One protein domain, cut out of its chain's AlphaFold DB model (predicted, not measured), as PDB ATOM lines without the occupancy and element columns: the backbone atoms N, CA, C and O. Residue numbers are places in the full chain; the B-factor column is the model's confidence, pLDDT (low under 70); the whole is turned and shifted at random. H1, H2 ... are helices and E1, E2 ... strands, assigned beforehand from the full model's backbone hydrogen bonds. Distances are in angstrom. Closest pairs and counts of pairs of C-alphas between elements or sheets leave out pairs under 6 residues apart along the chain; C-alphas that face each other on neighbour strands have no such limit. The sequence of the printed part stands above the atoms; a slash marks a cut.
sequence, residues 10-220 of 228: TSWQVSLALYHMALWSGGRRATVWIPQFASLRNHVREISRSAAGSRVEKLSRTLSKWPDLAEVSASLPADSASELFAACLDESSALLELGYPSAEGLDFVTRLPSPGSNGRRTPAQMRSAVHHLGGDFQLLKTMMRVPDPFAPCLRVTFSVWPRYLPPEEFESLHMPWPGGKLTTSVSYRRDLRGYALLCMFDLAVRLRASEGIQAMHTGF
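Overview. This is residues 10 to 220 of the 228 residues of an uncharacterized protein of candidate division Hyd24-12 bacterium ADurb.Bin004 (UniProt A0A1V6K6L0). A twisted sheet of four strands has three kinked helices, H1, H5 and H8, over one face, in two layers: helices on one face of a sheet. A helical hairpin lies at each end of the long axis, H2 and H3 beyond the sheet on the side of H5, H6 and H7 on the side of H8; the small strand pair E1 and E2 sits beside E3. The printed part has 211 residues, in order H1 E1 H2 H3 H4 E2 H5 E3 H6 H7 E4 E5 E6 H8, class mixed. The sheet's order is E3 E4 E6 E5, antiparallel. The whole is compact, radius of gyration of the C-alphas 17.6 A, and elongated, spanning 58 by 35 by 33 A.

Along the chain. H1, residues 11 to 29, begins at C-alpha 11 (-36.008, -11.603, 31.565) and is 23.8 A long. E1 is 31 to 33, H2 37 to 48, H3 53 to 64, H4 68 to 72, E2 75 to 77. H5, 78 to 97, is 28.2 A long. E3 is 107 to 111, H6 123 to 133, H7 137 to 145, E4 155 to 159, E5 170 to 174, E6 185 to 189. H8, 190 to 211, is 28.6 A long and ends at C-alpha 211 (-48.564, -6.758, 30.616). Kinks lie near residue 23 in H1, 75 degrees, residue 91 in H5, 61 degrees, and residue 197 in H8, 38 degrees.

Arrangement. Across the sheet N 108 and O 158 (E3, E4), N 157 and O 187 (E4, E6) and N 171 and O 188 (E6, E5) are within hydrogen-bond range at 2.8, 2.9 and 2.9 A. H1, at a height over the sheet of 9.6 A, is over E3 and E4; H5, at 8.9 A, is over E3; H8, at 9.4 A, is over E6 and, only just, with 3 C-alphas, E5. H1 and H5 touch, closest C-alphas Ser 15 and Ser 82, 4.9 A. H3 and H5 touch, closest C-alphas Leu 59 and Ala 87, 5.4 A. H4 is close to H2 but not clearly touching, closest C-alphas Ala 38 and Glu 71, 5.9 A. In E1 and E2, antiparallel, N 32 and O 76 are 2.8 A apart. H8, the hub, touches H1, H6 and H7, the last only at their ends; the C-alphas of Val 130 and Gly 194 are closest for H6, 4.1 A. H2, H6 and H7 have every O i to N i+4 pair within hydrogen-bond range; H1 has 11 of 15, H3 6 of 8, H5 14 of 16, H8 16 of 18, and H4 0 of 1, with 1 of 2 O i to N i+3 pairs.

Size, cuts and confidence. The C-alphas of Ala 51 and Ala 124 are farthest apart, 58.3 A. The printed part has no cut; the link E3 to H6 is long, 11 residues. Residues 67 to 73 have pLDDT under 70.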
ATOM      1  N   THR A  10     -37.716  -9.761  27.320       97.56
ATOM      2  CA  THR A  10     -36.796  -9.531  28.440       97.56
ATOM      3  C   THR A  10     -36.974 -10.591  29.521       97.56
ATOM      4  O   THR A  10     -38.042 -11.195  29.643       97.56
ATOM      5  N   SER A  11     -35.950 -10.772  30.355       96.88
ATOM      6  CA  SER A  11     -36.008 -11.603  31.565       96.88
ATOM      7  C   SER A  11     -37.134 -11.181  32.514       96.88
ATOM      8  O   SER A  11     -37.795 -12.027  33.110       96.88
ATOM      9  N   TRP A  12     -37.414  -9.877  32.601       97.75
ATOM     10  CA  TRP A  12     -38.543  -9.352  33.367       97.75
ATOM     11  C   TRP A  12     -39.890  -9.862  32.842       97.75
ATOM     12  O   TRP A  12     -40.737 -10.292  33.614       97.75
ATOM     13  N   GLN A  13     -40.096  -9.893  31.523       98.12
ATOM     14  CA  GLN A  13     -41.337 -10.448  30.969       98.12
ATOM     15  C   GLN A  13     -41.476 -11.950  31.246       98.12
ATOM     16  O   GLN A  13     -42.580 -12.421  31.520       98.12
ATOM     17  N   VAL A  14     -40.363 -12.692  31.224       98.19
ATOM     18  CA  VAL A  14     -40.336 -14.106  31.626       98.19
ATOM     19  C   VAL A  14     -40.732 -14.249  33.101       98.19
ATOM     20  O   VAL A  14     -41.533 -15.123  33.437       98.19
ATOM     21  N   SER A  15     -40.249 -13.371  33.986       98.25
ATOM     22  CA  SER A  15     -40.578 -13.441  35.413       98.25
ATOM     23  C   SER A  15     -42.024 -13.083  35.741       98.25
ATOM     24  O   SER A  15     -42.597 -13.639  36.682       98.25
ATOM     25  N   LEU A  16     -42.674 -12.260  34.917       98.31
ATOM     26  CA  LEU A  16     -44.108 -11.996  35.042       98.31
ATOM     27  C   LEU A  16     -44.957 -13.264  34.842       98.31
ATOM     28  O   LEU A  16     -46.022 -13.384  35.449       98.31
ATOM     29  N   ALA A  17     -44.489 -14.254  34.074       98.31
ATOM     30  CA  ALA A  17     -45.177 -15.541  33.972       98.31
ATOM     31  C   ALA A  17     -45.198 -16.288  35.320       98.31
ATOM     32  O   ALA A  17     -46.253 -16.771  35.736       98.31
ATOM     33  N   LEU A  18     -44.066 -16.320  36.036       98.31
ATOM     34  CA  LEU A  18     -43.983 -16.873  37.393       98.31
ATOM     35  C   LEU A  18     -44.906 -16.108  38.350       98.31
ATOM     36  O   LEU A  18     -45.671 -16.724  39.093       98.31
ATOM     37  N   TYR A  19     -44.864 -14.775  38.296       97.75
ATOM     38  CA  TYR A  19     -45.693 -13.901  39.124       97.75
ATOM     39  C   TYR A  19     -47.190 -14.199  38.982       97.75
ATOM     40  O   TYR A  19     -47.872 -14.506  39.963       97.75
ATOM     41  N   HIS A  20     -47.704 -14.151  37.748       97.50
ATOM     42  CA  HIS A  20     -49.127 -14.354  37.481       97.50
ATOM     43  C   HIS A  20     -49.561 -15.799  37.728       97.50
ATOM     44  O   HIS A  20     -50.701 -16.007  38.149       97.50
ATOM     45  N   MET A  21     -48.681 -16.789  37.526       97.25
ATOM     46  CA  MET A  21     -48.972 -18.176  37.903       97.25
ATOM     47  C   MET A  21     -49.136 -18.313  39.417       97.25
ATOM     48  O   MET A  21     -50.147 -18.842  39.879       97.25
ATOM     49  N   ALA A  22     -48.188 -17.782  40.194       95.44
ATOM     50  CA  ALA A  22     -48.246 -17.838  41.650       95.44
ATOM     51  C   ALA A  22     -49.507 -17.145  42.185       95.44
ATOM     52  O   ALA A  22     -50.260 -17.729  42.967       95.44
ATOM     53  N   LEU A  23     -49.814 -15.936  41.706       94.69
ATOM     54  CA  LEU A  23     -51.044 -15.243  42.094       94.69
ATOM     55  C   LEU A  23     -52.309 -16.021  41.727       94.69
ATOM     56  O   LEU A  23     -53.283 -15.987  42.478       94.69
ATOM     57  N   TRP A  24     -52.319 -16.725  40.595       92.94
ATOM     58  CA  TRP A  24     -53.461 -17.552  40.224       92.94
ATOM     59  C   TRP A  24     -53.623 -18.749  41.168       92.94
ATOM     60  O   TRP A  24     -54.747 -19.092  41.530       92.94
ATOM     61  N   SER A  25     -52.522 -19.347  41.623       84.38
ATOM     62  CA  SER A  25     -52.567 -20.527  42.485       84.38
ATOM     63  C   SER A  25     -52.970 -20.224  43.929       84.38
ATOM     64  O   SER A  25     -53.678 -21.016  44.542       84.38
ATOM     65  N   GLY A  26     -52.491 -19.111  44.498       81.38
ATOM     66  CA  GLY A  26     -52.632 -18.809  45.934       81.38
ATOM     67  C   GLY A  26     -53.197 -17.425  46.265       81.38
ATOM     68  O   GLY A  26     -53.255 -17.046  47.438       81.38
ATOM     69  N   GLY A  27     -53.591 -16.640  45.260       83.88
ATOM     70  CA  GLY A  27     -54.055 -15.267  45.446       83.88
ATOM     71  C   GLY A  27     -52.978 -14.360  46.050       83.88
ATOM     72  O   GLY A  27     -51.784 -14.547  45.841       83.88
ATOM     73  N   ARG A  28     -53.398 -13.376  46.856       78.00
ATOM     74  CA  ARG A  28     -52.495 -12.382  47.478       78.00
ATOM     75  C   ARG A  28     -51.494 -12.965  48.482       78.00
ATOM     76  O   ARG A  28     -50.559 -12.277  48.864       78.00
ATOM     77  N   ARG A  29     -51.711 -14.198  48.947       81.75
ATOM     78  CA  ARG A  29     -50.817 -14.902  49.883       81.75
ATOM     79  C   ARG A  29     -50.003 -15.993  49.191       81.75
ATOM     80  O   ARG A  29     -49.403 -16.820  49.869       81.75
ATOM     81  N   ALA A  30     -50.014 -16.025  47.860       84.81
ATOM     82  CA  ALA A  30     -49.245 -16.994  47.111       84.81
ATOM     83  C   ALA A  30     -47.754 -16.836  47.391       84.81
ATOM     84  O   ALA A  30     -47.197 -15.738  47.306       84.81
ATOM     85  N   THR A  31     -47.121 -17.965  47.678       90.88
ATOM     86  CA  THR A  31     -45.679 -18.062  47.825       90.88
ATOM     87  C   THR A  31     -45.092 -18.936  46.728       90.88
ATOM     88  O   THR A  31     -45.746 -19.837  46.192       90.88
ATOM     89  N   VAL A  32     -43.842 -18.651  46.393       94.81
ATOM     90  CA  VAL A  32     -43.014 -19.438  45.489       94.81
ATOM     91  C   VAL A  32     -41.896 -20.040  46.315       94.81
ATOM     92  O   VAL A  32     -41.146 -19.316  46.970       94.81
ATOM     93  N   TRP A  33     -41.805 -21.363  46.293       94.25
ATOM     94  CA  TRP A  33     -40.759 -22.098  46.984       94.25
ATOM     95  C   TRP A  33     -39.516 -22.205  46.101       94.25
ATOM     96  O   TRP A  33     -39.621 -22.542  44.923       94.25
ATOM     97  N   ILE A  34     -38.346 -21.931  46.669       94.19
ATOM     98  CA  ILE A  34     -37.061 -21.944  45.966       94.19
ATOM     99  C   ILE A  34     -36.160 -22.968  46.666       94.19
ATOM    100  O   ILE A  34     -35.539 -22.640  47.680       94.19
ATOM    101  N   PRO A  35     -36.072 -24.212  46.165       92.19
ATOM    102  CA  PRO A  35     -35.315 -25.273  46.830       92.19
ATOM    103  C   PRO A  35     -33.841 -24.907  47.040       92.19
ATOM    104  O   PRO A  35     -33.259 -25.235  48.069       92.19
ATOM    105  N   GLN A  36     -33.253 -24.192  46.080       92.81
ATOM    106  CA  GLN A  36     -31.842 -23.818  46.075       92.81
ATOM    107  C   GLN A  36     -31.556 -22.482  46.785       92.81
ATOM    108  O   GLN A  36     -30.443 -21.977  46.684       92.81
ATOM    109  N   PHE A  37     -32.515 -21.876  47.499       92.12
ATOM    110  CA  PHE A  37     -32.359 -20.506  48.015       92.12
ATOM    111  C   PHE A  37     -31.126 -20.319  48.909       92.12
ATOM    112  O   PHE A  37     -30.375 -19.363  48.721       92.12
ATOM    113  N   ALA A  38     -30.893 -21.235  49.855       89.38
ATOM    114  CA  ALA A  38     -29.733 -21.172  50.744       89.38
ATOM    115  C   ALA A  38     -28.411 -21.348  49.972       89.38
ATOM    116  O   ALA A  38     -27.475 -20.573  50.173       89.38
ATOM    117  N   SER A  39     -28.362 -22.307  49.036       91.19
ATOM    118  CA  SER A  39     -27.207 -22.525  48.150       91.19
ATOM    119  C   SER A  39     -26.909 -21.270  47.322       91.19
ATOM    120  O   SER A  39     -25.801 -20.737  47.385       91.19
ATOM    121  N   LEU A  40     -27.917 -20.720  46.635       93.44
ATOM    122  CA  LEU A  40     -27.818 -19.484  45.857       93.44
ATOM    123  C   LEU A  40     -27.309 -18.314  46.700       93.44
ATOM    124  O   LEU A  40     -26.375 -17.623  46.298       93.44
ATOM    125  N   ARG A  41     -27.893 -18.098  47.882       91.81
ATOM    126  CA  ARG A  41     -27.509 -17.014  48.791       91.81
ATOM    127  C   ARG A  41     -26.047 -17.124  49.213       91.81
ATOM    128  O   ARG A  41     -25.341 -16.118  49.180       91.81
ATOM    129  N   ASN A  42     -25.593 -18.318  49.587       91.56
ATOM    130  CA  ASN A  42     -24.220 -18.543  50.037       91.56
ATOM    131  C   ASN A  42     -23.207 -18.303  48.914       91.56
ATOM    132  O   ASN A  42     -22.279 -17.516  49.104       91.56
ATOM    133  N   HIS A  43     -23.445 -18.871  47.729       94.25
ATOM    134  CA  HIS A  43     -22.573 -18.665  46.573       94.25
ATOM    135  C   HIS A  43     -22.530 -17.193  46.147       94.25
ATOM    136  O   HIS A  43     -21.455 -16.630  45.967       94.25
ATOM    137  N   VAL A  44     -23.682 -16.518  46.048       94.75
ATOM    138  CA  VAL A  44     -23.715 -15.094  45.675       94.75
ATOM    139  C   VAL A  44     -22.997 -14.232  46.714       94.75
ATOM    140  O   VAL A  44     -22.270 -13.311  46.343       94.75
ATOM    141  N   ARG A  45     -23.145 -14.529  48.011       93.12
ATOM    142  CA  ARG A  45     -22.415 -13.826  49.079       93.12
ATOM    143  C   ARG A  45     -20.908 -13.994  48.940       93.12
ATOM    144  O   ARG A  45     -20.189 -13.007  49.072       93.12
ATOM    145  N   GLU A  46     -20.436 -15.202  48.668       94.06
ATOM    146  CA  GLU A  46     -19.015 -15.469  48.454       94.06
ATOM    147  C   GLU A  46     -18.484 -14.729  47.220       94.06
ATOM    148  O   GLU A  46     -17.539 -13.943  47.330       94.06
ATOM    149  N   ILE A  47     -19.163 -14.868  46.078       94.19
ATOM    150  CA  ILE A  47     -18.793 -14.200  44.826       94.19
ATOM    151  C   ILE A  47     -18.790 -12.676  45.001       94.19
ATOM    152  O   ILE A  47     -17.871 -12.007  44.531       94.19
ATOM    153  N   SER A  48     -19.772 -12.112  45.712       92.94
ATOM    154  CA  SER A  48     -19.892 -10.662  45.922       92.94
ATOM    155  C   SER A  48     -18.719 -10.036  46.685       92.94
ATOM    156  O   SER A  48     -18.483  -8.839  46.551       92.94
ATOM    157  N   ARG A  49     -17.965 -10.831  47.456       93.50
ATOM    158  CA  ARG A  49     -16.754 -10.392  48.175       93.50
ATOM    159  C   ARG A  49     -15.476 -10.560  47.350       93.50
ATOM    160  O   ARG A  49     -14.406 -10.157  47.797       93.50
ATOM    161  N   SER A  50     -15.575 -11.170  46.172       93.81
ATOM    162  CA  SER A  50     -14.457 -11.381  45.252       93.81
ATOM    163  C   SER A  50     -14.303 -10.218  44.263       93.81
ATOM    164  O   SER A  50     -15.195  -9.383  44.105       93.81
ATOM    165  N   ALA A  51     -13.202 -10.215  43.505       91.94
ATOM    166  CA  ALA A  51     -12.993  -9.276  42.398       91.94
ATOM    167  C   ALA A  51     -14.060  -9.385  41.285       91.94
ATOM    168  O   ALA A  51     -14.233  -8.452  40.506       91.94
ATOM    169  N   ALA A  52     -14.794 -10.502  41.215       93.69
ATOM    170  CA  ALA A  52     -15.866 -10.728  40.249       93.69
ATOM    171  C   ALA A  52     -17.258 -10.304  40.760       93.69
ATOM    172  O   ALA A  52     -18.251 -10.528  40.066       93.69
ATOM    173  N   GLY A  53     -17.354  -9.693  41.947       92.31
ATOM    174  CA  GLY A  53     -18.630  -9.396  42.606       92.31
ATOM    175  C   GLY A  53     -19.591  -8.518  41.798       92.31
ATOM    176  O   GLY A  53     -20.802  -8.709  41.879       92.31
ATOM    177  N   SER A  54     -19.076  -7.621  40.950       95.44
ATOM    178  CA  SER A  54     -19.894  -6.773  40.065       95.44
ATOM    179  C   SER A  54     -20.711  -7.562  39.035       95.44
ATOM    180  O   SER A  54     -21.715  -7.066  38.534       95.44
ATOM    181  N   ARG A  55     -20.322  -8.809  38.732       96.12
ATOM    182  CA  ARG A  55     -21.026  -9.684  37.781       96.12
ATOM    183  C   ARG A  55     -22.301 -10.312  38.353       96.12
ATOM    184  O   ARG A  55     -23.075 -10.877  37.586       96.12
ATOM    185  N   VAL A  56     -22.476 -10.251  39.675       96.19
ATOM    186  CA  VAL A  56     -23.637 -10.779  40.411       96.19
ATOM    187  C   VAL A  56     -24.297  -9.699  41.281       96.19
ATOM    188  O   VAL A  56     -24.908  -9.979  42.316       96.19
ATOM    189  N   GLU A  57     -24.106  -8.426  40.926       95.50
ATOM    190  CA  GLU A  57     -24.520  -7.293  41.753       95.50
ATOM    191  C   GLU A  57     -26.048  -7.204  41.875       95.50
ATOM    192  O   GLU A  57     -26.572  -6.855  42.940       95.50
ATOM    193  N   LYS A  58     -26.795  -7.516  40.809       94.56
ATOM    194  CA  LYS A  58     -28.263  -7.494  40.838       94.56
ATOM    195  C   LYS A  58     -28.793  -8.591  41.755       94.56
ATOM    196  O   LYS A  58     -29.659  -8.308  42.587       94.56
ATOM    197  N   LEU A  59     -28.254  -9.806  41.666       94.12
ATOM    198  CA  LEU A  59     -28.590 -10.905  42.568       94.12
ATOM    199  C   LEU A  59     -28.230 -10.583  44.009       94.12
ATOM    200  O   LEU A  59     -29.076 -10.737  44.887       94.12
ATOM    201  N   SER A  60     -27.015 -10.089  44.256       94.38
ATOM    202  CA  SER A  60     -26.560  -9.742  45.603       94.38
ATOM    203  C   SER A  60     -27.465  -8.688  46.243       94.38
ATOM    204  O   SER A  60     -27.950  -8.885  47.362       94.38
ATOM    205  N   ARG A  61     -27.812  -7.619  45.509       93.56
ATOM    206  CA  ARG A  61     -28.769  -6.602  45.976       93.56
ATOM    207  C   ARG A  61     -30.152  -7.189  46.243       93.56
ATOM    208  O   ARG A  61     -30.754  -6.873  47.265       93.56
ATOM    209  N   THR A  62     -30.646  -8.054  45.360       92.50
ATOM    210  CA  THR A  62     -31.982  -8.658  45.495       92.50
ATOM    211  C   THR A  62     -32.053  -9.605  46.694       92.50
ATOM    212  O   THR A  62     -33.004  -9.544  47.471       92.50
ATOM    213  N   LEU A  63     -31.025 -10.431  46.897       90.88
ATOM    214  CA  LEU A  63     -30.916 -11.364  48.022       90.88
ATOM    215  C   LEU A  63     -30.705 -10.644  49.359       90.88
ATOM    216  O   LEU A  63     -31.228 -11.094  50.377       90.88
ATOM    217  N   SER A  64     -30.008  -9.504  49.359       87.56
ATOM    218  CA  SER A  64     -29.767  -8.691  50.561       87.56
ATOM    219  C   SER A  64     -31.044  -8.104  51.169       87.56
ATOM    220  O   SER A  64     -31.057  -7.781  52.354       87.56
ATOM    221  N   LYS A  65     -32.138  -8.006  50.400       84.94
ATOM    222  CA  LYS A  65     -33.449  -7.585  50.922       84.94
ATOM    223  C   LYS A  65     -34.060  -8.603  51.895       84.94
ATOM    224  O   LYS A  65     -35.000  -8.263  52.609       84.94
ATOM    225  N   TRP A  66     -33.556  -9.839  51.922       78.88
ATOM    226  CA  TRP A  66     -34.149 -10.937  52.684       78.88
ATOM    227  C   TRP A  66     -33.322 -11.261  53.933       78.88
ATOM    228  O   TRP A  66     -32.138 -11.593  53.802       78.88
ATOM    229  N   PRO A  67     -33.913 -11.221  55.143       65.88
ATOM    230  CA  PRO A  67     -33.207 -11.564  56.377       65.88
ATOM    231  C   PRO A  67     -32.758 -13.034  56.377       65.88
ATOM    232  O   PRO A  67     -33.364 -13.871  55.710       65.88
ATOM    233  N   ASP A  68     -31.708 -13.358  57.138       64.31
ATOM    234  CA  ASP A  68     -31.151 -14.724  57.235       64.31
ATOM    235  C   ASP A  68     -32.191 -15.765  57.708       64.31
ATOM    236  O   ASP A  68     -32.142 -16.925  57.317       64.31
ATOM    237  N   LEU A  69     -33.225 -15.338  58.443       53.56
ATOM    238  CA  LEU A  69     -34.360 -16.179  58.860       53.56
ATOM    239  C   LEU A  69     -35.215 -16.737  57.702       53.56
ATOM    240  O   LEU A  69     -36.011 -17.649  57.924       53.56
ATOM    241  N   ALA A  70     -35.060 -16.236  56.470       56.53
ATOM    242  CA  ALA A  70     -35.740 -16.772  55.286       56.53
ATOM    243  C   ALA A  70     -35.214 -18.159  54.847       56.53
ATOM    244  O   ALA A  70     -35.847 -18.820  54.022       56.53
ATOM    245  N   GLU A  71     -34.090 -18.623  55.407       53.50
ATOM    246  CA  GLU A  71     -33.464 -19.912  55.075       53.50
ATOM    247  C   GLU A  71     -34.315 -21.129  55.471       53.50
ATOM    248  O   GLU A  71     -34.227 -22.171  54.826       53.50
ATOM    249  N   VAL A  72     -35.190 -20.998  56.475       52.25
ATOM    250  CA  VAL A  72     -35.952 -22.133  57.031       52.25
ATOM    251  C   VAL A  72     -37.179 -22.508  56.186       52.25
ATOM    252  O   VAL A  72     -37.635 -23.648  56.249       52.25
ATOM    253  N   SER A  73     -37.719 -21.595  55.369       57.88
ATOM    254  CA  SER A  73     -38.902 -21.883  54.534       57.88
ATOM    255  C   SER A  73     -38.741 -21.586  53.043       57.88
ATOM    256  O   SER A  73     -39.594 -22.027  52.267       57.88
ATOM    257  N   ALA A  74     -37.684 -20.861  52.638       74.69
ATOM    258  CA  ALA A  74     -37.342 -20.473  51.260       74.69
ATOM    259  C   ALA A  74     -38.555 -20.178  50.353       74.69
ATOM    260  O   ALA A  74     -38.577 -20.524  49.172       74.69
ATOM    261  N   SER A  75     -39.603 -19.592  50.933       88.44
ATOM    262  CA  SER A  75     -40.884 -19.340  50.285       88.44
ATOM    263  C   SER A  75     -41.077 -17.839  50.222       88.44
ATOM    264  O   SER A  75     -41.313 -17.198  51.245       88.44
ATOM    265  N   LEU A  76     -40.948 -17.274  49.026       91.12
ATOM    266  CA  LEU A  76     -41.047 -15.834  48.812       91.12
ATOM    267  C   LEU A  76     -42.447 -15.451  48.322       91.12
ATOM    268  O   LEU A  76     -43.053 -16.221  47.573       91.12
ATOM    269  N   PRO A  77     -42.966 -14.263  48.683       92.19
ATOM    270  CA  PRO A  77     -44.132 -13.688  48.017       92.19
ATOM    271  C   PRO A  77     -43.928 -13.603  46.499       92.19
ATOM    272  O   PRO A  77     -42.800 -13.444  46.031       92.19
ATOM    273  N   ALA A  78     -45.014 -13.672  45.725       93.88
ATOM    274  CA  ALA A  78     -44.951 -13.706  44.261       93.88
ATOM    275  C   ALA A  78     -44.155 -12.540  43.637       93.88
ATOM    276  O   ALA A  78     -43.348 -12.779  42.739       93.88
ATOM    277  N   ASP A  79     -44.338 -11.303  44.121       93.25
ATOM    278  CA  ASP A  79     -43.610 -10.122  43.619       93.25
ATOM    279  C   ASP A  79     -42.093 -10.293  43.797       93.25
ATOM    280  O   ASP A  79     -41.298 -10.108  42.878       93.25
ATOM    281  N   SER A  80     -41.698 -10.728  44.991       93.25
ATOM    282  CA  SER A  80     -40.311 -10.944  45.385       93.25
ATOM    283  C   SER A  80     -39.652 -12.107  44.656       93.25
ATOM    284  O   SER A  80     -38.493 -12.017  44.255       93.25
ATOM    285  N   ALA A  81     -40.394 -13.196  44.469       94.88
ATOM    286  CA  ALA A  81     -39.939 -14.342  43.701       94.88
ATOM    287  C   ALA A  81     -39.732 -13.978  42.227       94.88
ATOM    288  O   ALA A  81     -38.746 -14.403  41.637       94.88
ATOM    289  N   SER A  82     -40.622 -13.163  41.651       96.44
ATOM    290  CA  SER A  82     -40.483 -12.644  40.286       96.44
ATOM    291  C   SER A  82     -39.243 -11.762  40.136       96.44
ATOM    292  O   SER A  82     -38.460 -11.966  39.210       96.44
ATOM    293  N   GLU A  83     -39.014 -10.833  41.070       96.50
ATOM    294  CA  GLU A  83     -37.817  -9.983  41.058       96.50
ATOM    295  C   GLU A  83     -36.531 -10.818  41.139       96.50
ATOM    296  O   GLU A  83     -35.616 -10.632  40.331       96.50
ATOM    297  N   LEU A  84     -36.479 -11.779  42.068       96.56
ATOM    298  CA  LEU A  84     -35.335 -12.674  42.207       96.56
ATOM    299  C   LEU A  84     -35.143 -13.541  40.962       96.56
ATOM    300  O   LEU A  84     -34.022 -13.659  40.479       96.56
ATOM    301  N   PHE A  85     -36.216 -14.095  40.396       97.69
ATOM    302  CA  PHE A  85     -36.140 -14.907  39.184       97.69
ATOM    303  C   PHE A  85     -35.604 -14.105  37.992       97.69
ATOM    304  O   PHE A  85     -34.715 -14.587  37.296       97.69
ATOM    305  N   ALA A  86     -36.052 -12.859  37.794       97.75
ATOM    306  CA  ALA A  86     -35.509 -11.978  36.758       97.75
ATOM    307  C   ALA A  86     -34.011 -11.695  36.956       97.75
ATOM    308  O   ALA A  86     -33.246 -11.736  35.995       97.75
ATOM    309  N   ALA A  87     -33.579 -11.440  38.197       97.00
ATOM    310  CA  ALA A  87     -32.162 -11.263  38.512       97.00
ATOM    311  C   ALA A  87     -31.347 -12.533  38.219       97.00
ATOM    312  O   ALA A  87     -30.279 -12.448  37.615       97.00
ATOM    313  N   CYS A  88     -31.879 -13.710  38.567       96.75
ATOM    314  CA  CYS A  88     -31.245 -14.986  38.249       96.75
ATOM    315  C   CYS A  88     -31.128 -15.207  36.740       96.75
ATOM    316  O   CYS A  88     -30.094 -15.684  36.290       96.75
ATOM    317  N   LEU A  89     -32.151 -14.860  35.953       97.38
ATOM    318  CA  LEU A  89     -32.116 -14.977  34.491       97.38
ATOM    319  C   LEU A  89     -31.009 -14.106  33.882       97.38
ATOM    320  O   LEU A  89     -30.228 -14.610  33.072       97.38
ATOM    321  N   ASP A  90     -30.903 -12.846  34.310       96.62
ATOM    322  CA  ASP A  90     -29.907 -11.894  33.798       96.62
ATOM    323  C   ASP A  90     -28.463 -12.305  34.119       96.62
ATOM    324  O   ASP A  90     -27.576 -12.186  33.273       96.62
ATOM    325  N   GLU A  91     -28.220 -12.809  35.330       96.81
ATOM    326  CA  GLU A  91     -26.870 -13.114  35.825       96.81
ATOM    327  C   GLU A  91     -26.535 -14.619  35.780       96.81
ATOM    328  O   GLU A  91     -25.454 -15.036  36.193       96.81
ATOM    329  N   SER A  92     -27.422 -15.446  35.216       95.81
ATOM    330  CA  SER A  92     -27.301 -16.912  35.156       95.81
ATOM    331  C   SER A  92     -25.975 -17.422  34.577       95.81
ATOM    332  O   SER A  92     -25.326 -18.280  35.170       95.81
ATOM    333  N   SER A  93     -25.534 -16.877  33.438       95.56
ATOM    334  CA  SER A  93     -24.245 -17.235  32.820       95.56
ATOM    335  C   SER A  93     -23.074 -16.908  33.742       95.56
ATOM    336  O   SER A  93     -22.162 -17.715  33.891       95.56
ATOM    337  N   ALA A  94     -23.117 -15.747  34.405       96.12
ATOM    338  CA  ALA A  94     -22.068 -15.343  35.331       96.12
ATOM    339  C   ALA A  94     -22.030 -16.254  36.562       96.12
ATOM    340  O   ALA A  94     -20.943 -16.642  36.971       96.12
ATOM    341  N   LEU A  95     -23.185 -16.647  37.111       95.56
ATOM    342  CA  LEU A  95     -23.245 -17.606  38.219       95.56
ATOM    343  C   LEU A  95     -22.542 -18.922  37.876       95.56
ATOM    344  O   LEU A  95     -21.712 -19.387  38.654       95.56
ATOM    345  N   LEU A  96     -22.847 -19.505  36.712       95.38
ATOM    346  CA  LEU A  96     -22.245 -20.771  36.291       95.38
ATOM    347  C   LEU A  96     -20.740 -20.631  36.028       95.38
ATOM    348  O   LEU A  96     -19.958 -21.470  36.467       95.38
ATOM    349  N   GLU A  97     -20.318 -19.555  35.365       96.19
ATOM    350  CA  GLU A  97     -18.898 -19.267  35.122       96.19
ATOM    351  C   GLU A  97     -18.105 -19.029  36.417       96.19
ATOM    352  O   GLU A  97     -16.902 -19.277  36.457       96.19
ATOM    353  N   LEU A  98     -18.769 -18.552  37.473       95.81
ATOM    354  CA  LEU A  98     -18.178 -18.270  38.784       95.81
ATOM    355  C   LEU A  98     -18.318 -19.442  39.768       95.81
ATOM    356  O   LEU A  98     -18.057 -19.274  40.957       95.81
ATOM    357  N   GLY A  99     -18.684 -20.630  39.277       92.75
ATOM    358  CA  GLY A  99     -18.621 -21.876  40.039       92.75
ATOM    359  C   GLY A  99     -19.929 -22.315  40.689       92.75
ATOM    360  O   GLY A  99     -19.908 -23.278  41.452       92.75
ATOM    361  N   TYR A 100     -21.067 -21.674  40.391       93.81
ATOM    362  CA  TYR A 100     -22.355 -22.200  40.841       93.81
ATOM    363  C   TYR A 100     -22.623 -23.577  40.197       93.81
ATOM    364  O   TYR A 100     -22.496 -23.718  38.975       93.81
ATOM    365  N   PRO A 101     -23.021 -24.599  40.972       91.50
ATOM    366  CA  PRO A 101     -23.168 -25.962  40.471       91.50
ATOM    367  C   PRO A 101     -24.345 -26.086  39.493       91.50
ATOM    368  O   PRO A 101     -25.514 -26.077  39.877       91.50
ATOM    369  N   SER A 102     -24.041 -26.273  38.204       89.69
ATOM    370  CA  SER A 102     -25.053 -26.400  37.143       89.69
ATOM    371  C   SER A 102     -26.047 -27.543  37.390       89.69
ATOM    372  O   SER A 102     -27.234 -27.397  37.101       89.69
ATOM    373  N   ALA A 103     -25.577 -28.645  37.982       89.44
ATOM    374  CA  ALA A 103     -26.376 -29.830  38.288       89.44
ATOM    375  C   ALA A 103     -27.489 -29.587  39.325       89.44
ATOM    376  O   ALA A 103     -28.477 -30.321  39.325       89.44
ATOM    377  N   GLU A 104     -27.375 -28.564  40.183       87.69
ATOM    378  CA  GLU A 104     -28.422 -28.237  41.166       87.69
ATOM    379  C   GLU A 104     -29.690 -27.667  40.512       87.69
ATOM    380  O   GLU A 104     -30.773 -27.715  41.110       87.69
ATOM    381  N   GLY A 105     -29.569 -27.147  39.285       92.38
ATOM    382  CA  GLY A 105     -30.593 -26.311  38.670       92.38
ATOM    383  C   GLY A 105     -30.798 -25.004  39.440       92.38
ATOM    384  O   GLY A 105     -30.135 -24.723  40.442       92.38
ATOM    385  N   LEU A 106     -31.760 -24.205  38.988       95.56
ATOM    386  CA  LEU A 106     -32.251 -23.076  39.769       95.56
ATOM    387  C   LEU A 106     -33.750 -22.907  39.545       95.56
ATOM    388  O   LEU A 106     -34.186 -22.372  38.522       95.56
ATOM    389  N   ASP A 107     -34.516 -23.405  40.515       96.31
ATOM    390  CA  ASP A 107     -35.942 -23.672  40.385       96.31
ATOM    391  C   ASP A 107     -36.792 -22.754  41.270       96.31
ATOM    392  O   ASP A 107     -36.501 -22.514  42.441       96.31
ATOM    393  N   PHE A 108     -37.909 -22.308  40.710       97.31
ATOM    394  CA  PHE A 108     -38.945 -21.514  41.352       97.31
ATOM    395  C   PHE A 108     -40.251 -22.294  41.251       97.31
ATOM    396  O   PHE A 108     -40.845 -22.452  40.179       97.31
ATOM    397  N   VAL A 109     -40.679 -22.847  42.380       96.12
ATOM    398  CA  VAL A 109     -41.768 -23.813  42.455       96.12
ATOM    399  C   VAL A 109     -43.044 -23.132  42.926       96.12
ATOM    400  O   VAL A 109     -43.119 -22.556  44.010       96.12
ATOM    401  N   THR A 110     -44.079 -23.255  42.109       96.00
ATOM    402  CA  THR A 110     -45.443 -22.838  42.420       96.00
ATOM    403  C   THR A 110     -46.416 -23.925  41.958       96.00
ATOM    404  O   THR A 110     -46.028 -25.092  41.828       96.00
ATOM    405  N   ARG A 111     -47.698 -23.606  41.774       95.62
ATOM    406  CA  ARG A 111     -48.727 -24.583  41.413       95.62
ATOM    407  C   ARG A 111     -49.665 -24.039  40.341       95.62
ATOM    408  O   ARG A 111     -49.808 -22.836  40.181       95.62
ATOM    409  N   LEU A 112     -50.324 -24.939  39.627       95.62
ATOM    410  CA  LEU A 112     -51.526 -24.638  38.866       95.62
ATOM    411  C   LEU A 112     -52.694 -24.396  39.831       95.62
ATOM    412  O   LEU A 112     -52.709 -24.965  40.928       95.62
ATOM    413  N   PRO A 113     -53.713 -23.619  39.434       93.94
ATOM    414  CA  PRO A 113     -54.987 -23.641  40.144       93.94
ATOM    415  C   PRO A 113     -55.549 -25.070  40.157       93.94
ATOM    416  O   PRO A 113     -55.462 -25.793  39.162       93.94
ATOM    417  N   SER A 114     -56.175 -25.477  41.259       93.69
ATOM    418  CA  SER A 114     -56.889 -26.757  41.299       93.69
ATOM    419  C   SER A 114     -58.081 -26.735  40.328       93.69
ATOM    420  O   SER A 114     -58.789 -25.726  40.305       93.69
ATOM    421  N   PRO A 115     -58.353 -27.805  39.548       95.38
ATOM    422  CA  PRO A 115     -59.466 -27.854  38.597       95.38
ATOM    423  C   PRO A 115     -60.818 -27.431  39.183       95.38
ATOM    424  O   PRO A 115     -61.543 -26.666  38.555       95.38
ATOM    425  N   GLY A 116     -61.153 -27.873  40.399       92.62
ATOM    426  CA  GLY A 116     -62.413 -27.499  41.056       92.62
ATOM    427  C   GLY A 116     -62.453 -26.063  41.592       92.62
ATOM    428  O   GLY A 116     -63.520 -25.570  41.942       92.62
ATOM    429  N   SER A 117     -61.313 -25.369  41.623       90.38
ATOM    430  CA  SER A 117     -61.195 -23.954  42.009       90.38
ATOM    431  C   SER A 117     -60.824 -23.047  40.829       90.38
ATOM    432  O   SER A 117     -60.646 -21.840  41.002       90.38
ATOM    433  N   ASN A 118     -60.696 -23.600  39.619       90.81
ATOM    434  CA  ASN A 118     -60.325 -22.845  38.433       90.81
ATOM    435  C   ASN A 118     -61.549 -22.136  37.834       90.81
ATOM    436  O   ASN A 118     -62.258 -22.678  36.992       90.81
ATOM    437  N   GLY A 119     -61.759 -20.883  38.238       86.44
ATOM    438  CA  GLY A 119     -62.858 -20.054  37.736       86.44
ATOM    439  C   GLY A 119     -62.697 -19.530  36.302       86.44
ATOM    440  O   GLY A 119     -63.607 -18.865  35.815       86.44
ATOM    441  N   ARG A 120     -61.568 -19.776  35.614       90.75
ATOM    442  CA  ARG A 120     -61.346 -19.266  34.242       90.75
ATOM    443  C   ARG A 120     -61.905 -20.180  33.155       90.75
ATOM    444  O   ARG A 120     -62.140 -19.720  32.041       90.75
ATOM    445  N   ARG A 121     -62.085 -21.469  33.451       92.00
ATOM    446  CA  ARG A 121     -62.483 -22.490  32.476       92.00
ATOM    447  C   ARG A 121     -63.644 -23.312  32.999       92.00
ATOM    448  O   ARG A 121     -63.729 -23.620  34.181       92.00
ATOM    449  N   THR A 122     -64.538 -23.708  32.100       94.81
ATOM    450  CA  THR A 122     -65.638 -24.602  32.463       94.81
ATOM    451  C   THR A 122     -65.134 -26.041  32.615       94.81
ATOM    452  O   THR A 122     -64.160 -26.434  31.961       94.81
ATOM    453  N   PRO A 123     -65.822 -26.894  33.399       95.94
ATOM    454  CA  PRO A 123     -65.505 -28.320  33.469       95.94
ATOM    455  C   PRO A 123     -65.465 -29.011  32.103       95.94
ATOM    456  O   PRO A 123     -64.653 -29.905  31.885       95.94
ATOM    457  N   ALA A 124     -66.316 -28.593  31.158       96.25
ATOM    458  CA  ALA A 124     -66.310 -29.125  29.799       96.25
ATOM    459  C   ALA A 124     -65.014 -28.779  29.047       96.25
ATOM    460  O   ALA A 124     -64.427 -29.665  28.434       96.25
ATOM    461  N   GLN A 125     -64.531 -27.536  29.154       96.12
ATOM    462  CA  GLN A 125     -63.271 -27.106  28.537       96.12
ATOM    463  C   GLN A 125     -62.068 -27.848  29.129       96.12
ATOM    464  O   GLN A 125     -61.235 -28.357  28.384       96.12
ATOM    465  N   MET A 126     -62.010 -27.980  30.458       97.38
ATOM    466  CA  MET A 126     -60.937 -28.720  31.134       97.38
ATOM    467  C   MET A 126     -60.918 -30.203  30.731       97.38
ATOM    468  O   MET A 126     -59.862 -30.748  30.416       97.38
ATOM    469  N   ARG A 127     -62.091 -30.852  30.686       97.00
ATOM    470  CA  ARG A 127     -62.223 -32.247  30.231       97.00
ATOM    471  C   ARG A 127     -61.838 -32.414  28.768       97.00
ATOM    472  O   ARG A 127     -61.160 -33.378  28.439       97.00
ATOM    473  N   SER A 128     -62.258 -31.489  27.906       96.25
ATOM    474  CA  SER A 128     -61.904 -31.500  26.487       96.25
ATOM    475  C   SER A 128     -60.387 -31.414  26.300       96.25
ATOM    476  O   SER A 128     -59.833 -32.241  25.582       96.25
ATOM    477  N   ALA A 129     -59.706 -30.517  27.024       96.88
ATOM    478  CA  ALA A 129     -58.253 -30.390  26.960       96.88
ATOM    479  C   ALA A 129     -57.529 -31.679  27.382       96.88
ATOM    480  O   ALA A 129     -56.661 -32.149  26.655       96.88
ATOM    481  N   VAL A 130     -57.913 -32.295  28.507       97.12
ATOM    482  CA  VAL A 130     -57.323 -33.578  28.948       97.12
ATOM    483  C   VAL A 130     -57.655 -34.724  27.992       97.12
ATOM    484  O   VAL A 130     -56.811 -35.574  27.746       97.12
ATOM    485  N   HIS A 131     -58.850 -34.738  27.403       94.75
ATOM    486  CA  HIS A 131     -59.214 -35.747  26.410       94.75
ATOM    487  C   HIS A 131     -58.342 -35.667  25.146       94.75
ATOM    488  O   HIS A 131     -57.954 -36.698  24.614       94.75
ATOM    489  N   HIS A 132     -58.044 -34.459  24.657       93.81
ATOM    490  CA  HIS A 132     -57.325 -34.275  23.389       93.81
ATOM    491  C   HIS A 132     -55.806 -34.313  23.566       93.81
ATOM    492  O   HIS A 132     -55.103 -34.878  22.739       93.81
ATOM    493  N   LEU A 133     -55.298 -33.736  24.656       95.50
ATOM    494  CA  LEU A 133     -53.862 -33.607  24.910       95.50
ATOM    495  C   LEU A 133     -53.347 -34.618  25.942       95.50
ATOM    496  O   LEU A 133     -52.163 -34.607  26.270       95.50
ATOM    497  N   GLY A 134     -54.204 -35.491  26.463       95.12
ATOM    498  CA  GLY A 134     -53.841 -36.511  27.440       95.12
ATOM    499  C   GLY A 134     -53.801 -36.026  28.894       95.12
ATOM    500  O   GLY A 134     -53.991 -34.847  29.214       95.12
ATOM    501  N   GLY A 135     -53.546 -36.984  29.784       95.44
ATOM    502  CA  GLY A 135     -53.632 -36.852  31.239       95.44
ATOM    503  C   GLY A 135     -54.669 -37.811  31.834       95.44
ATOM    504  O   GLY A 135     -55.483 -38.403  31.124       95.44
ATOM    505  N   ASP A 136     -54.645 -37.966  33.151       97.06
ATOM    506  CA  ASP A 136     -55.564 -38.808  33.902       97.06
ATOM    507  C   ASP A 136     -56.919 -38.104  34.078       97.06
ATOM    508  O   ASP A 136     -57.105 -37.159  34.854       97.06
ATOM    509  N   PHE A 137     -57.905 -38.600  33.333       96.38
ATOM    510  CA  PHE A 137     -59.268 -38.087  33.361       96.38
ATOM    511  C   PHE A 137     -59.989 -38.358  34.692       96.38
ATOM    512  O   PHE A 137     -60.844 -37.564  35.099       96.38
ATOM    513  N   GLN A 138     -59.677 -39.459  35.384       96.81
ATOM    514  CA  GLN A 138     -60.275 -39.766  36.687       96.81
ATOM    515  C   GLN A 138     -59.686 -38.882  37.780       96.81
ATOM    516  O   GLN A 138     -60.442 -38.366  38.609       96.81
ATOM    517  N   LEU A 139     -58.376 -38.634  37.738       96.81
ATOM    518  CA  LEU A 139     -57.730 -37.654  38.605       96.81
ATOM    519  C   LEU A 139     -58.355 -36.271  38.407       96.81
ATOM    520  O   LEU A 139     -58.804 -35.660  39.377       96.81
ATOM    521  N   LEU A 140     -58.493 -35.813  37.157       97.44
ATOM    522  CA  LEU A 140     -59.145 -34.539  36.849       97.44
ATOM    523  C   LEU A 140     -60.559 -34.467  37.450       97.44
ATOM    524  O   LEU A 140     -60.897 -33.494  38.125       97.44
ATOM    525  N   LYS A 141     -61.395 -35.493  37.234       96.50
ATOM    526  CA  LYS A 141     -62.761 -35.544  37.788       96.50
ATOM    527  C   LYS A 141     -62.772 -35.518  39.313       96.50
ATOM    528  O   LYS A 141     -63.644 -34.871  39.893       96.50
ATOM    529  N   THR A 142     -61.834 -36.214  39.946       96.44
ATOM    530  CA  THR A 142     -61.676 -36.221  41.402       96.44
ATOM    531  C   THR A 142     -61.359 -34.818  41.902       96.44
ATOM    532  O   THR A 142     -62.075 -34.305  42.757       96.44
ATOM    533  N   MET A 143     -60.390 -34.140  41.287       95.62
ATOM    534  CA  MET A 143     -59.981 -32.789  41.679       95.62
ATOM    535  C   MET A 143     -61.014 -31.700  41.369       95.62
ATOM    536  O   MET A 143     -61.028 -30.657  42.018       95.62
ATOM    537  N   MET A 144     -61.901 -31.921  40.393       95.31
ATOM    538  CA  MET A 144     -63.057 -31.043  40.183       95.31
ATOM    539  C   MET A 144     -64.073 -31.133  41.329       95.31
ATOM    540  O   MET A 144     -64.763 -30.155  41.600       95.31
ATOM    541  N   ARG A 145     -64.201 -32.304  41.968       94.56
ATOM    542  CA  ARG A 145     -65.159 -32.547  43.061       94.56
ATOM    543  C   ARG A 145     -64.577 -32.208  44.426       94.56
ATOM    544  O   ARG A 145     -65.276 -31.653  45.263       94.56
ATOM    545  N   VAL A 146     -63.315 -32.568  44.637       93.75
ATOM    546  CA  VAL A 146     -62.574 -32.371  45.881       93.75
ATOM    547  C   VAL A 146     -61.298 -31.613  45.528       93.75
ATOM    548  O   VAL A 146     -60.292 -32.232  45.173       93.75
ATOM    549  N   PRO A 147     -61.337 -30.267  45.535       88.75
ATOM    550  CA  PRO A 147     -60.173 -29.471  45.193       88.75
ATOM    551  C   PRO A 147     -59.066 -29.675  46.226       88.75
ATOM    552  O   PRO A 147     -59.242 -29.360  47.399       88.75
ATOM    553  N   ASP A 148     -57.906 -30.136  45.766       90.25
ATOM    554  CA  ASP A 148     -56.667 -30.119  46.543       90.25
ATOM    555  C   ASP A 148     -55.657 -29.181  45.862       90.25
ATOM    556  O   ASP A 148     -55.024 -29.568  44.876       90.25
ATOM    557  N   PRO A 149     -55.517 -27.927  46.334       87.19
ATOM    558  CA  PRO A 149     -54.557 -26.967  45.791       87.19
ATOM    559  C   PRO A 149     -53.090 -27.365  45.985       87.19
ATOM    560  O   PRO A 149     -52.220 -26.775  45.348       87.19
ATOM    561  N   PHE A 150     -52.797 -28.322  46.868       90.00
ATOM    562  CA  PHE A 150     -51.439 -28.747  47.202       90.00
ATOM    563  C   PHE A 150     -51.055 -30.082  46.563       90.00
ATOM    564  O   PHE A 150     -49.911 -30.515  46.723       90.00
ATOM    565  N   ALA A 151     -51.966 -30.685  45.793       93.25
ATOM    566  CA  ALA A 151     -51.737 -31.936  45.092       93.25
ATOM    567  C   ALA A 151     -50.448 -31.876  44.243       93.25
ATOM    568  O   ALA A 151     -50.267 -30.933  43.461       93.25
ATOM    569  N   PRO A 152     -49.557 -32.885  44.332       93.38
ATOM    570  CA  PRO A 152     -48.291 -32.889  43.600       93.38
ATOM    571  C   PRO A 152     -48.442 -32.722  42.085       93.38
ATOM    572  O   PRO A 152     -47.593 -32.088  41.464       93.38
ATOM    573  N   CYS A 153     -49.528 -33.235  41.496       94.69
ATOM    574  CA  CYS A 153     -49.842 -33.114  40.067       94.69
ATOM    575  C   CYS A 153     -50.069 -31.666  39.595       94.69
ATOM    576  O   CYS A 153     -49.968 -31.398  38.401       94.69
ATOM    577  N   LEU A 154     -50.338 -30.724  40.509       95.94
ATOM    578  CA  LEU A 154     -50.462 -29.299  40.191       95.94
ATOM    579  C   LEU A 154     -49.129 -28.562  40.254       95.94
ATOM    580  O   LEU A 154     -49.086 -27.386  39.911       95.94
ATOM    581  N   ARG A 155     -48.049 -29.192  40.723       95.75
ATOM    582  CA  ARG A 155     -46.751 -28.528  40.849       95.75
ATOM    583  C   ARG A 155     -46.275 -28.018  39.485       95.75
ATOM    584  O   ARG A 155     -46.203 -28.770  38.516       95.75
ATOM    585  N   VAL A 156     -45.870 -26.751  39.468       96.75
ATOM    586  CA  VAL A 156     -45.223 -26.083  38.337       96.75
ATOM    587  C   VAL A 156     -43.857 -25.603  38.787       96.75
ATOM    588  O   VAL A 156     -43.702 -25.086  39.892       96.75
ATOM    589  N   THR A 157     -42.842 -25.793  37.958       97.38
ATOM    590  CA  THR A 157     -41.471 -25.388  38.263       97.38
ATOM    591  C   THR A 157     -40.941 -24.521  37.136       97.38
ATOM    592  O   THR A 157     -40.779 -25.000  36.020       97.38
ATOM    593  N   PHE A 158     -40.712 -23.245  37.426       98.19
ATOM    594  CA  PHE A 158     -40.004 -22.324  36.547       98.19
ATOM    595  C   PHE A 158     -38.513 -22.459  36.829       98.19
ATOM    596  O   PHE A 158     -38.087 -22.277  37.965       98.19
ATOM    597  N   SER A 159     -37.726 -22.782  35.815       97.88
ATOM    598  CA  SER A 159     -36.300 -23.044  35.959       97.88
ATOM    599  C   SER A 159     -35.510 -22.027  35.153       97.88
ATOM    600  O   SER A 159     -35.743 -21.878  33.952       97.88
ATOM    601  N   VAL A 160     -34.554 -21.353  35.797       97.25
ATOM    602  CA  VAL A 160     -33.604 -20.453  35.115       97.25
ATOM    603  C   VAL A 160     -32.763 -21.278  34.139       97.25
ATOM    604  O   VAL A 160     -32.653 -20.937  32.961       97.25
ATOM    605  N   TRP A 161     -32.273 -22.418  34.627       94.75
ATOM    606  CA  TRP A 161     -31.861 -23.582  33.853       94.75
ATOM    607  C   TRP A 161     -32.368 -24.838  34.580       94.75
ATOM    608  O   TRP A 161     -32.322 -24.895  35.816       94.75
ATOM    609  N   PRO A 162     -32.908 -25.828  33.856       88.38
ATOM    610  CA  PRO A 162     -33.524 -26.993  34.465       88.38
ATOM    611  C   PRO A 162     -32.469 -27.956  35.002       88.38
ATOM    612  O   PRO A 162     -31.453 -28.222  34.359       88.38
ATOM    613  N   ARG A 163     -32.768 -28.554  36.156       87.62
ATOM    614  CA  ARG A 163     -32.176 -29.836  36.547       87.62
ATOM    615  C   ARG A 163     -32.793 -30.976  35.729       87.62
ATOM    616  O   ARG A 163     -33.850 -30.808  35.119       87.62
ATOM    617  N   TYR A 164     -32.180 -32.156  35.766       83.88
ATOM    618  CA  TYR A 164     -32.783 -33.346  35.167       83.88
ATOM    619  C   TYR A 164     -34.145 -33.650  35.815       83.88
ATOM    620  O   TYR A 164     -34.253 -33.774  37.037       83.88
ATOM    621  N   LEU A 165     -35.177 -33.775  34.981       84.06
ATOM    622  CA  LEU A 165     -36.504 -34.251  35.359       84.06
ATOM    623  C   LEU A 165     -36.841 -35.470  34.489       84.06
ATOM    624  O   LEU A 165     -36.618 -35.399  33.277       84.06
ATOM    625  N   PRO A 166     -37.373 -36.569  35.057       83.94
ATOM    626  CA  PRO A 166     -37.747 -37.745  34.276       83.94
ATOM    627  C   PRO A 166     -38.784 -37.389  33.193       83.94
ATOM    628  O   PRO A 166     -39.876 -36.923  33.537       83.94
ATOM    629  N   PRO A 167     -38.491 -37.609  31.897       83.81
ATOM    630  CA  PRO A 167     -39.373 -37.193  30.799       83.81
ATOM    631  C   PRO A 167     -40.700 -37.970  30.753       83.81
ATOM    632  O   PRO A 167     -41.670 -37.521  30.145       83.81
ATOM    633  N   GLU A 168     -40.759 -39.130  31.408       87.19
ATOM    634  CA  GLU A 168     -41.979 -39.933  31.546       87.19
ATOM    635  C   GLU A 168     -42.973 -39.322  32.547       87.19
ATOM    636  O   GLU A 168     -44.179 -39.532  32.433       87.19
ATOM    637  N   GLU A 169     -42.485 -38.513  33.491       91.94
ATOM    638  CA  GLU A 169     -43.290 -37.896  34.552       91.94
ATOM    639  C   GLU A 169     -43.548 -36.407  34.305       91.94
ATOM    640  O   GLU A 169     -44.608 -35.885  34.664       91.94
ATOM    641  N   PHE A 170     -42.591 -35.714  33.684       94.69
ATOM    642  CA  PHE A 170     -42.614 -34.268  33.501       94.69
ATOM    643  C   PHE A 170     -42.567 -33.881  32.026       94.69
ATOM    644  O   PHE A 170     -41.967 -34.549  31.189       94.69
ATOM    645  N   GLU A 171     -43.189 -32.755  31.717       95.19
ATOM    646  CA  GLU A 171     -43.073 -32.083  30.429       95.19
ATOM    647  C   GLU A 171     -42.702 -30.620  30.674       95.19
ATOM    648  O   GLU A 171     -43.060 -30.041  31.706       95.19
ATOM    649  N   SER A 172     -41.962 -30.029  29.737       95.75
ATOM    650  CA  SER A 172     -41.422 -28.678  29.876       95.75
ATOM    651  C   SER A 172     -41.698 -27.841  28.635       95.75
ATOM    652  O   SER A 172     -41.486 -28.293  27.510       95.75
ATOM    653  N   LEU A 173     -42.096 -26.587  28.847       97.06
ATOM    654  CA  LEU A 173     -42.185 -25.566  27.807       97.06
ATOM    655  C   LEU A 173     -40.964 -24.651  27.889       97.06
ATOM    656  O   LEU A 173     -40.623 -24.153  28.961       97.06
ATOM    657  N   HIS A 174     -40.318 -24.412  26.754       96.50
ATOM    658  CA  HIS A 174     -39.206 -23.478  26.637       96.50
ATOM    659  C   HIS A 174     -39.694 -22.030  26.696       96.50
ATOM    660  O   HIS A 174     -40.669 -21.684  26.029       96.50
ATOM    661  N   MET A 175     -38.989 -21.169  27.428       97.50
ATOM    662  CA  MET A 175     -39.330 -19.753  27.598       97.50
ATOM    663  C   MET A 175     -38.207 -18.858  27.044       97.50
ATOM    664  O   MET A 175     -37.483 -18.243  27.823       97.50
ATOM    665  N   PRO A 176     -38.011 -18.799  25.711       95.50
ATOM    666  CA  PRO A 176     -36.919 -18.030  25.120       95.50
ATOM    667  C   PRO A 176     -37.157 -16.520  25.217       95.50
ATOM    668  O   PRO A 176     -38.286 -16.055  25.075       95.50
ATOM    669  N   TRP A 177     -36.069 -15.758  25.331       95.81
ATOM    670  CA  TRP A 177     -36.018 -14.322  25.044       95.81
ATOM    671  C   TRP A 177     -34.652 -13.981  24.414       95.81
ATOM    672  O   TRP A 177     -33.694 -14.728  24.628       95.81
ATOM    673  N   PRO A 178     -34.516 -12.873  23.661       94.44
ATOM    674  CA  PRO A 178     -33.288 -12.550  22.922       94.44
ATOM    675  C   PRO A 178     -32.001 -12.457  23.761       94.44
ATOM    676  O   PRO A 178     -30.916 -12.684  23.239       94.44
ATOM    677  N   GLY A 179     -32.105 -12.124  25.051       89.19
ATOM    678  CA  GLY A 179     -30.962 -12.032  25.970       89.19
ATOM    679  C   GLY A 179     -30.651 -13.319  26.742       89.19
ATOM    680  O   GLY A 179     -29.719 -13.329  27.544       89.19
ATOM    681  N   GLY A 180     -31.438 -14.382  26.557       91.06
ATOM    682  CA  GLY A 180     -31.297 -15.630  27.302       91.06
ATOM    683  C   GLY A 180     -30.113 -16.455  26.818       91.06
ATOM    684  O   GLY A 180     -30.035 -16.809  25.645       91.06
ATOM    685  N   LYS A 181     -29.193 -16.772  27.733       89.12
ATOM    686  CA  LYS A 181     -27.999 -17.588  27.445       89.12
ATOM    687  C   LYS A 181     -28.178 -19.070  27.767       89.12
ATOM    688  O   LYS A 181     -27.426 -19.897  27.264       89.12
ATOM    689  N   LEU A 182     -29.147 -19.398  28.619       92.81
ATOM    690  CA  LEU A 182     -29.435 -20.754  29.072       92.81
ATOM    691  C   LEU A 182     -30.856 -21.152  28.679       92.81
ATOM    692  O   LEU A 182     -31.715 -20.303  28.438       92.81
ATOM    693  N   THR A 183     -31.108 -22.459  28.649       93.00
ATOM    694  CA  THR A 183     -32.436 -23.022  28.391       93.00
ATOM    695  C   THR A 183     -33.344 -22.783  29.592       93.00
ATOM    696  O   THR A 183     -33.401 -23.605  30.501       93.00
ATOM    697  N   THR A 184     -34.076 -21.677  29.605       96.75
ATOM    698  CA  THR A 184     -35.108 -21.414  30.616       96.75
ATOM    699  C   THR A 184     -36.398 -22.131  30.254       96.75
ATOM    700  O   THR A 184     -36.816 -22.165  29.090       96.75
ATOM    701  N   SER A 185     -37.055 -22.718  31.247       97.38
ATOM    702  CA  SER A 185     -38.260 -23.507  31.019       97.38
ATOM    703  C   SER A 185     -39.264 -23.399  32.156       97.38
ATOM    704  O   SER A 185     -38.942 -23.013  33.278       97.38
ATOM    705  N   VAL A 186     -40.501 -23.778  31.854       98.00
ATOM    706  CA  VAL A 186     -41.514 -24.103  32.854       98.00
ATOM    707  C   VAL A 186     -41.892 -25.569  32.707       98.00
ATOM    708  O   VAL A 186     -42.231 -26.020  31.616       98.00
ATOM    709  N   SER A 187     -41.820 -26.314  33.803       97.56
ATOM    710  CA  SER A 187     -42.066 -27.753  33.849       97.56
ATOM    711  C   SER A 187     -43.292 -28.072  34.694       97.56
ATOM    712  O   SER A 187     -43.533 -27.434  35.721       97.56
ATOM    713  N   TYR A 188     -44.056 -29.073  34.275       96.88
ATOM    714  CA  TYR A 188     -45.256 -29.555  34.955       96.88
ATOM    715  C   TYR A 188     -45.348 -31.077  34.843       96.88
ATOM    716  O   TYR A 188     -44.688 -31.698  34.008       96.88
ATOM    717  N   ARG A 189     -46.162 -31.689  35.702       95.94
ATOM    718  CA  ARG A 189     -46.374 -33.136  35.675       95.94
ATOM    719  C   ARG A 189     -47.362 -33.554  34.588       95.94
ATOM    720  O   ARG A 189     -48.381 -32.897  34.368       95.94
ATOM    721  N   ARG A 190     -47.090 -34.691  33.949       95.62
ATOM    722  CA  ARG A 190     -47.905 -35.243  32.858       95.62
ATOM    723  C   ARG A 190     -49.251 -35.802  33.328       95.62
ATOM    724  O   ARG A 190     -50.143 -35.950  32.494       95.62
ATOM    725  N   ASP A 191     -49.442 -36.030  34.637       96.06
ATOM    726  CA  ASP A 191     -50.695 -36.556  35.210       96.06
ATOM    727  C   ASP A 191     -51.923 -35.753  34.762       96.06
ATOM    728  O   ASP A 191     -52.991 -36.310  34.561       96.06
ATOM    729  N   LEU A 192     -51.785 -34.437  34.577       95.75
ATOM    730  CA  LEU A 192     -52.857 -33.554  34.117       95.75
ATOM    731  C   LEU A 192     -52.440 -32.772  32.866       95.75
ATOM    732  O   LEU A 192     -52.805 -31.605  32.729       95.75
ATOM    733  N   ARG A 193     -51.678 -33.395  31.955       96.38
ATOM    734  CA  ARG A 193     -51.048 -32.743  30.789       96.38
ATOM    735  C   ARG A 193     -51.948 -31.729  30.077       96.38
ATOM    736  O   ARG A 193     -51.601 -30.553  30.011       96.38
ATOM    737  N   GLY A 194     -53.114 -32.147  29.581       97.38
ATOM    738  CA  GLY A 194     -54.005 -31.250  28.842       97.38
ATOM    739  C   GLY A 194     -54.532 -30.084  29.678       97.38
ATOM    740  O   GLY A 194     -54.658 -28.968  29.180       97.38
ATOM    741  N   TYR A 195     -54.775 -30.306  30.971       97.88
ATOM    742  CA  TYR A 195     -55.166 -29.244  31.897       97.88
ATOM    743  C   TYR A 195     -54.010 -28.278  32.188       97.88
ATOM    744  O   TYR A 195     -54.219 -27.065  32.218       97.88
ATOM    745  N   ALA A 196     -52.789 -28.791  32.350       97.69
ATOM    746  CA  ALA A 196     -51.598 -27.975  32.536       97.69
ATOM    747  C   ALA A 196     -51.344 -27.078  31.320       97.69
ATOM    748  O   ALA A 196     -51.203 -25.868  31.479       97.69
ATOM    749  N   LEU A 197     -51.393 -27.637  30.108       97.69
ATOM    750  CA  LEU A 197     -51.258 -26.885  28.857       97.69
ATOM    751  C   LEU A 197     -52.351 -25.820  28.698       97.69
ATOM    752  O   LEU A 197     -52.052 -24.689  28.314       97.69
ATOM    753  N   LEU A 198     -53.597 -26.139  29.061       97.50
ATOM    754  CA  LEU A 198     -54.686 -25.160  29.091       97.50
ATOM    755  C   LEU A 198     -54.379 -23.998  30.045       97.50
ATOM    756  O   LEU A 198     -54.559 -22.837  29.681       97.50
ATOM    757  N   CYS A 199     -53.850 -24.291  31.235       97.56
ATOM    758  CA  CYS A 199     -53.432 -23.260  32.181       97.56
ATOM    759  C   CYS A 199     -52.251 -22.426  31.660       97.56
ATOM    760  O   CYS A 199     -52.249 -21.211  31.847       97.56
ATOM    761  N   MET A 200     -51.268 -23.030  30.983       97.69
ATOM    762  CA  MET A 200     -50.145 -22.289  30.385       97.69
ATOM    763  C   MET A 200     -50.621 -21.339  29.281       97.69
ATOM    764  O   MET A 200     -50.171 -20.195  29.209       97.69
ATOM    765  N   PHE A 201     -51.587 -21.769  28.466       97.50
ATOM    766  CA  PHE A 201     -52.228 -20.901  27.480       97.50
ATOM    767  C   PHE A 201     -53.010 -19.757  28.141       97.50
ATOM    768  O   PHE A 201     -52.857 -18.596  27.761       97.50
ATOM    769  N   ASP A 202     -53.805 -20.046  29.172       97.38
ATOM    770  CA  ASP A 202     -54.552 -19.022  29.913       97.38
ATOM    771  C   ASP A 202     -53.636 -18.020  30.624       97.38
ATOM    772  O   ASP A 202     -53.979 -16.841  30.762       97.38
ATOM    773  N   LEU A 203     -52.458 -18.468  31.062       97.62
ATOM    774  CA  LEU A 203     -51.416 -17.596  31.583       97.62
ATOM    775  C   LEU A 203     -50.885 -16.660  30.491       97.62
ATOM    776  O   LEU A 203     -50.809 -15.460  30.728       97.62
ATOM    777  N   ALA A 204     -50.597 -17.157  29.286       97.88
ATOM    778  CA  ALA A 204     -50.187 -16.306  28.165       97.88
ATOM    779  C   ALA A 204     -51.255 -15.269  27.776       97.88
ATOM    780  O   ALA A 204     -50.940 -14.097  27.569       97.88
ATOM    781  N   VAL A 205     -52.533 -15.663  27.747       97.00
ATOM    782  CA  VAL A 205     -53.648 -14.729  27.513       97.00
ATOM    783  C   VAL A 205     -53.690 -13.648  28.596       97.00
ATOM    784  O   VAL A 205     -53.887 -12.470  28.287       97.00
ATOM    785  N   ARG A 206     -53.461 -14.021  29.862       96.00
ATOM    786  CA  ARG A 206     -53.375 -13.064  30.972       96.00
ATOM    787  C   ARG A 206     -52.202 -12.101  30.802       96.00
ATOM    788  O   ARG A 206     -52.419 -10.904  30.944       96.00
ATOM    789  N   LEU A 207     -51.012 -12.600  30.473       97.88
ATOM    790  CA  LEU A 207     -49.816 -11.783  30.254       97.88
ATOM    791  C   LEU A 207     -50.017 -10.777  29.118       97.88
ATOM    792  O   LEU A 207     -49.644  -9.615  29.247       97.88
ATOM    793  N   ARG A 208     -50.690 -11.181  28.036       97.62
ATOM    794  CA  ARG A 208     -51.092 -10.250  26.976       97.62
ATOM    795  C   ARG A 208     -52.020  -9.158  27.492       97.62
ATOM    796  O   ARG A 208     -51.827  -7.993  27.163       97.62
ATOM    797  N   ALA A 209     -53.030  -9.534  28.270       96.50
ATOM    798  CA  ALA A 209     -54.048  -8.605  28.741       96.50
ATOM    799  C   ALA A 209     -53.536  -7.623  29.808       96.50
ATOM    800  O   ALA A 209     -53.956  -6.471  29.796       96.50
ATOM    801  N   SER A 210     -52.672  -8.059  30.734       95.88
ATOM    802  CA  SER A 210     -52.191  -7.210  31.835       95.88
ATOM    803  C   SER A 210     -50.839  -6.555  31.575       95.88
ATOM    804  O   SER A 210     -50.621  -5.450  32.052       95.88
ATOM    805  N   GLU A 211     -49.956  -7.201  30.809       97.00
ATOM    806  CA  GLU A 211     -48.564  -6.758  30.616       97.00
ATOM    807  C   GLU A 211     -48.251  -6.356  29.166       97.00
ATOM    808  O   GLU A 211     -47.138  -5.928  28.867       97.00
ATOM    809  N   GLY A 212     -49.191  -6.544  28.232       96.62
ATOM    810  CA  GLY A 212     -48.967  -6.281  26.807       96.62
ATOM    811  C   GLY A 212     -47.998  -7.259  26.125       96.62
ATOM    812  O   GLY A 212     -47.565  -7.004  25.002       96.62
ATOM    813  N   ILE A 213     -47.655  -8.380  26.770       97.56
ATOM    814  CA  ILE A 213     -46.753  -9.396  26.204       97.56
ATOM    815  C   ILE A 213     -47.463 -10.123  25.056       97.56
ATOM    816  O   ILE A 213     -48.580 -10.616  25.211       97.56
ATOM    817  N   GLN A 214     -46.832 -10.208  23.886       95.75
ATOM    818  CA  GLN A 214     -47.463 -10.834  22.723       95.75
ATOM    819  C   GLN A 214     -47.685 -12.336  22.948       95.75
ATOM    820  O   GLN A 214     -46.762 -13.073  23.296       95.75
ATOM    821  N   ALA A 215     -48.914 -12.797  22.716       93.75
ATOM    822  CA  ALA A 215     -49.226 -14.220  22.646       93.75
ATOM    823  C   ALA A 215     -48.832 -14.757  21.265       93.75
ATOM    824  O   ALA A 215     -49.100 -14.109  20.255       93.75
ATOM    825  N   MET A 216     -48.227 -15.946  21.219       93.50
ATOM    826  CA  MET A 216     -47.809 -16.570  19.951       93.50
ATOM    827  C   MET A 216     -48.975 -17.206  19.184       93.50
ATOM    828  O   MET A 216     -48.894 -17.408  17.978       93.50
ATOM    829  N   HIS A 217     -50.070 -17.491  19.887       93.06
ATOM    830  CA  HIS A 217     -51.225 -18.208  19.366       93.06
ATOM    831  C   HIS A 217     -52.493 -17.381  19.557       93.06
ATOM    832  O   HIS A 217     -52.670 -16.707  20.576       93.06
ATOM    833  N   THR A 218     -53.404 -17.458  18.588       89.00
ATOM    834  CA  THR A 218     -54.697 -16.758  18.633       89.00
ATOM    835  C   THR A 218     -55.724 -17.493  19.493       89.00
ATOM    836  O   THR A 218     -56.625 -16.862  20.046       89.00
ATOM    837  N   GLY A 219     -55.576 -18.812  19.651       93.50
ATOM    838  CA  GLY A 219     -56.480 -19.653  20.427       93.50
ATOM    839  C   GLY A 219     -55.820 -20.925  20.955       93.50
ATOM    840  O   GLY A 219     -54.758 -21.338  20.490       93.50
ATOM    841  N   PHE A 220     -56.487 -21.573  21.914       94.12
ATOM    842  CA  PHE A 220     -55.971 -22.800  22.525       94.12
ATOM    843  C   PHE A 220     -55.831 -23.944  21.515       94.12
ATOM    844  O   PHE A 220     -54.874 -24.694  21.616       94.12
TER     845      PHE A 220